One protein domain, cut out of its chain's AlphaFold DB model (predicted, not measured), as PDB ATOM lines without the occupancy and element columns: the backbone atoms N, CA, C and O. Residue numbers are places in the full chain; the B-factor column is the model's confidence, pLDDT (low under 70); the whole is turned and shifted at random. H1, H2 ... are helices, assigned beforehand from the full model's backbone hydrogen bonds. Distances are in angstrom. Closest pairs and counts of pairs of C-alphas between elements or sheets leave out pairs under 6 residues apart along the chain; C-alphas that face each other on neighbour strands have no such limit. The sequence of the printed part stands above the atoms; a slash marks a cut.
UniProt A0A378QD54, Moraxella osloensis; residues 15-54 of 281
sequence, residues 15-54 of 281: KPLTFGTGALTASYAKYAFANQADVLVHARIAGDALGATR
ATOM      1  N   LYS A  15      53.922  52.937  23.734       98.62
ATOM      2  CA  LYS A  15      53.089  52.273  24.742       98.62
ATOM      3  C   LYS A  15      52.554  50.938  24.218       98.62
ATOM      4  O   LYS A  15      51.916  50.925  23.161       98.62
ATOM      5  N   PRO A  16      52.799  49.813  24.912       98.44
ATOM      6  CA  PRO A  16      52.363  48.501  24.451       98.44
ATOM      7  C   PRO A  16      50.846  48.343  24.579       98.44
ATOM      8  O   PRO A  16      50.269  48.586  25.637       98.44
ATOM      9  N   LEU A  17      50.200  47.867  23.515       98.62
ATOM     10  CA  LEU A  17      48.780  47.514  23.513       98.62
ATOM     11  C   LEU A  17      48.599  46.079  24.027       98.62
ATOM     12  O   LEU A  17      48.307  45.161  23.255       98.62
ATOM     13  N   THR A  18      48.819  45.892  25.330       98.62
ATOM     14  CA  THR A  18      48.795  44.584  26.002       98.62
ATOM     15  C   THR A  18      47.649  44.497  27.004       98.62
ATOM     16  O   THR A  18      47.572  45.281  27.952       98.62
ATOM     17  N   PHE A  19      46.768  43.515  26.821       98.69
ATOM     18  CA  PHE A  19      45.682  43.230  27.752       98.69
ATOM     19  C   PHE A  19      46.209  42.889  29.154       98.69
ATOM     20  O   PHE A  19      47.243  42.240  29.304       98.69
ATOM     21  N   GLY A  20      45.481  43.310  30.186       98.06
ATOM     22  CA  GLY A  20      45.864  43.113  31.585       98.06
ATOM     23  C   GLY A  20      46.836  44.169  32.116       98.06
ATOM     24  O   GLY A  20      47.247  44.079  33.268       98.06
ATOM     25  N   THR A  21      47.195  45.175  31.310       96.25
ATOM     26  CA  THR A  21      48.120  46.245  31.713       96.25
ATOM     27  C   THR A  21      47.445  47.613  31.680       96.25
ATOM     28  O   THR A  21      46.704  47.934  30.752       96.25
ATOM     29  N   GLY A  22      47.699  48.436  32.703       94.88
ATOM     30  CA  GLY A  22      47.180  49.804  32.784       94.88
ATOM     31  C   GLY A  22      45.664  49.887  32.575       94.88
ATOM     32  O   GLY A  22      44.894  49.260  33.297       94.88
ATOM     33  N   ALA A  23      45.249  50.669  31.575       96.75
ATOM     34  CA  ALA A  23      43.849  50.862  31.201       96.75
ATOM     35  C   ALA A  23      43.298  49.782  30.248       96.75
ATOM     36  O   ALA A  23      42.147  49.862  29.841       96.75
ATOM     37  N   LEU A  24      44.086  48.779  29.854       98.44
ATOM     38  CA  LEU A  24      43.672  47.744  28.900       98.44
ATOM     39  C   LEU A  24      43.176  46.497  29.626       98.44
ATOM     40  O   LEU A  24      43.740  45.409  29.506       98.44
ATOM     41  N   THR A  25      42.129  46.665  30.425       98.44
ATOM     42  CA  THR A  25      41.550  45.608  31.262       98.44
ATOM     43  C   THR A  25      40.025  45.600  31.147       98.44
ATOM     44  O   THR A  25      39.416  46.547  30.646       98.44
ATOM     45  N   ALA A  26      39.394  44.556  31.687       98.19
ATOM     46  CA  ALA A  26      37.936  44.466  31.779       98.19
ATOM     47  C   ALA A  26      37.310  45.567  32.660       98.19
ATOM     48  O   ALA A  26      36.105  45.788  32.601       98.19
ATOM     49  N   SER A  27      38.108  46.267  33.474       97.44
ATOM     50  CA  SER A  27      37.634  47.334  34.363       97.44
ATOM     51  C   SER A  27      37.719  48.732  33.745       97.44
ATOM     52  O   SER A  27      37.423  49.714  34.427       97.44
ATOM     53  N   TYR A  28      38.160  48.868  32.493       97.81
ATOM     54  CA  TYR A  28      38.253  50.178  31.862       97.81
ATOM     55  C   TYR A  28      36.869  50.743  31.538       97.81
ATOM     56  O   TYR A  28      36.120  50.199  30.733       97.81
ATOM     57  N   ALA A  29      36.540  51.875  32.160       96.56
ATOM     58  CA  ALA A  29      35.178  52.405  32.184       96.56
ATOM     59  C   ALA A  29      34.586  52.724  30.800       96.56
ATOM     60  O   ALA A  29      33.373  52.646  30.630       96.56
ATOM     61  N   LYS A  30      35.414  53.099  29.814       96.81
ATOM     62  CA  LYS A  30      34.925  53.420  28.462       96.81
ATOM     63  C   LYS A  30      34.753  52.184  27.581       96.81
ATOM     64  O   LYS A  30      34.008  52.253  26.609       96.81
ATOM     65  N   TYR A  31      35.465  51.098  27.883       98.06
ATOM     66  CA  TYR A  31      35.436  49.861  27.109       98.06
ATOM     67  C   TYR A  31      36.039  48.707  27.923       98.06
ATOM     68  O   TYR A  31      37.240  48.693  28.181       98.06
ATOM     69  N   ALA A  32      35.219  47.738  28.327       98.25
ATOM     70  CA  ALA A  32      35.666  46.586  29.103       98.25
ATOM     71  C   ALA A  32      36.366  45.561  28.197       98.25
ATOM     72  O   ALA A  32      35.714  44.680  27.640       98.25
ATOM     73  N   PHE A  33      37.689  45.668  28.056       98.62
ATOM     74  CA  PHE A  33      38.459  44.727  27.241       98.62
ATOM     75  C   PHE A  33      38.356  43.308  27.813       98.62
ATOM     76  O   PHE A  33      38.600  43.098  29.001       98.62
ATOM     77  N   ALA A  34      38.030  42.322  26.979       98.56
ATOM     78  CA  ALA A  34      37.872  40.937  27.431       98.56
ATOM     79  C   ALA A  34      39.192  40.145  27.441       98.56
ATOM     80  O   ALA A  34      39.393  39.278  28.290       98.56
ATOM     81  N   ASN A  35      40.071  40.395  26.464       98.69
ATOM     82  CA  ASN A  35      41.342  39.694  26.269       98.69
ATOM     83  C   ASN A  35      42.231  40.438  25.247       98.69
ATOM     84  O   ASN A  35      41.882  41.508  24.751       98.69
ATOM     85  N   GLN A  36      43.386  39.858  24.895       98.75
ATOM     86  CA  GLN A  36      44.316  40.451  23.928       98.75
ATOM     87  C   GLN A  36      43.736  40.593  22.511       98.75
ATOM     88  O   GLN A  36      44.067  41.558  21.827       98.75
ATOM     89  N   ALA A  37      42.885  39.670  22.055       98.75
ATOM     90  CA  ALA A  37      42.278  39.776  20.727       98.75
ATOM     91  C   ALA A  37      41.346  40.992  20.653       98.75
ATOM     92  O   ALA A  37      41.394  41.746  19.687       98.75
ATOM     93  N   ASP A  38      40.579  41.230  21.716       98.56
ATOM     94  CA  ASP A  38      39.700  42.392  21.839       98.56
ATOM     95  C   ASP A  38      40.485  43.719  21.817       98.56
ATOM     96  O   ASP A  38      40.110  44.655  21.112       98.56
ATOM     97  N   VAL A  39      41.649  43.770  22.482       98.75
ATOM     98  CA  VAL A  39      42.580  44.914  22.397       98.75
ATOM     99  C   VAL A  39      43.062  45.160  20.962       98.75
ATOM    100  O   VAL A  39      43.157  46.311  20.543       98.75
ATOM    101  N   LEU A  40      43.375  44.107  20.199       98.44
ATOM    102  CA  LEU A  40      43.872  44.244  18.824       98.44
ATOM    103  C   LEU A  40      42.767  44.650  17.837       98.44
ATOM    104  O   LEU A  40      43.013  45.481  16.966       98.44
ATOM    105  N   VAL A  41      41.554  44.112  17.991       98.38
ATOM    106  CA  VAL A  41      40.388  44.497  17.175       98.38
ATOM    107  C   VAL A  41      39.987  45.946  17.462       98.38
ATOM    108  O   VAL A  41      39.732  46.717  16.539       98.38
ATOM    109  N   HIS A  42      40.013  46.352  18.733       98.38
ATOM    110  CA  HIS A  42      39.648  47.699  19.178       98.38
ATOM    111  C   HIS A  42      40.872  48.576  19.469       98.38
ATOM    112  O   HIS A  42      40.856  49.420  20.371       98.38
ATOM    113  N   ALA A  43      41.924  48.427  18.656       98.56
ATOM    114  CA  ALA A  43      43.208  49.111  18.816       98.56
ATOM    115  C   ALA A  43      43.091  50.636  18.962       98.56
ATOM    116  O   ALA A  43      43.856  51.241  19.709       98.56
ATOM    117  N   ARG A  44      42.119  51.268  18.286       98.50
ATOM    118  CA  ARG A  44      41.872  52.717  18.393       98.50
ATOM    119  C   ARG A  44      41.427  53.120  19.801       98.50
ATOM    120  O   ARG A  44      42.000  54.037  20.377       98.50
ATOM    121  N   ILE A  45      40.462  52.396  20.372       98.19
ATOM    122  CA  ILE A  45      39.971  52.639  21.737       98.19
ATOM    123  C   ILE A  45      41.076  52.326  22.752       98.19
ATOM    124  O   ILE A  45      41.260  53.069  23.714       98.19
ATOM    125  N   ALA A  46      41.851  51.263  22.518       98.62
ATOM    126  CA  ALA A  46      43.000  50.921  23.350       98.62
ATOM    127  C   ALA A  46      44.094  52.008  23.305       98.62
ATOM    128  O   ALA A  46      44.642  52.375  24.342       98.62
ATOM    129  N   GLY A  47      44.373  52.579  22.132       98.44
ATOM    130  CA  GLY A  47      45.295  53.705  21.975       98.44
ATOM    131  C   GLY A  47      44.832  54.953  22.732       98.44
ATOM    132  O   GLY A  47      45.611  55.526  23.495       98.44
ATOM    133  N   ASP A  48      43.553  55.319  22.601       98.19
ATOM    134  CA  ASP A  48      42.942  56.402  23.386       98.19
ATOM    135  C   ASP A  48      43.057  56.133  24.901       98.19
ATOM    136  O   ASP A  48      43.372  57.040  25.672       98.19
ATOM    137  N   ALA A  49      42.850  54.884  25.338       98.25
ATOM    138  CA  ALA A  49      42.968  54.483  26.741       98.25
ATOM    139  C   ALA A  49      44.394  54.635  27.292       98.25
ATOM    140  O   ALA A  49      44.566  54.940  28.473       98.25
ATOM    141  N   LEU A  50      45.410  54.458  26.445       98.31
ATOM    142  CA  LEU A  50      46.817  54.655  26.797       98.31
ATOM    143  C   LEU A  50      47.298  56.105  26.636       98.31
ATOM    144  O   LEU A  50      48.440  56.407  26.997       98.31
ATOM    145  N   GLY A  51      46.450  57.007  26.138       97.62
ATOM    146  CA  GLY A  51      46.807  58.404  25.897       97.62
ATOM    147  C   GLY A  51      47.733  58.587  24.697       97.62
ATOM    148  O   GLY A  51      48.645  59.405  24.764       97.62
ATOM    149  N   ALA A  52      47.534  57.800  23.636       98.56
ATOM    150  CA  ALA A  52      48.181  58.014  22.345       98.56
ATOM    151  C   ALA A  52      47.990  59.457  21.846       98.56
ATOM    152  O   ALA A  52      46.906  60.031  21.996       98.56
ATOM    153  N   THR A  53      49.014  60.034  21.213       98.69
ATOM    154  CA  THR A  53      48.885  61.378  20.631       98.69
ATOM    155  C   THR A  53      47.974  61.319  19.408       98.69
ATOM    156  O   THR A  53      48.167  60.509  18.503       98.69
ATOM    157  N   ARG A  54      46.960  62.189  19.366       98.38
ATOM    158  CA  ARG A  54      46.073  62.321  18.205       98.38
ATOM    159  C   ARG A  54      46.802  63.084  17.110       98.38
ATOM    160  O   ARG A  54      47.076  64.265  17.284       98.38
TER     161      ARG A  54
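What this domain is: This is residues 15 to 54 of the 281 residues of a protein of Moraxella osloensis (UniProt A0A378QD54). There is little regular structure here: a long winding stretch without a named element, residues 15 to 35, leads into two short helices, H1 and then H2, set at a steep angle to each other. The printed part has 40 residues, of which 14 are in named elements; there is no named strand and the class is all helix. It is compact, with a radius of gyration of the C-alphas of 8.7 A, and spans 25 by 18 by 14 A.

How they stand to each other: After the winding stretch, look at H1, residues 36 to 41, and H2, residues 43 to 50. They are close but not clearly touching; their closest C-alphas, those of Val 39 and Ala 46, are 6.1 A apart. They run opposite ways at a steep tilt of 63 degrees. In H1 and H2 every O i to N i+4 pair is within hydrogen-bond range.

Where its parts are: Start at C-alpha 15, (53.089, 52.273, 24.742). Find C-alpha 36 at (44.316, 40.451, 23.928); from there H1 runs 8.8 A to C-alpha 41. H2 runs 10.4 A from C-alpha 43 to C-alpha 50 at (46.817, 54.655, 26.797).

The domain as a whole: The two C-alphas farthest apart, those of Ala 34 and Arg 54, are 24.7 A apart. The link from H1 to H2 is tight, the printed part has no cut, and no printed residue is under 70 in pLDDT.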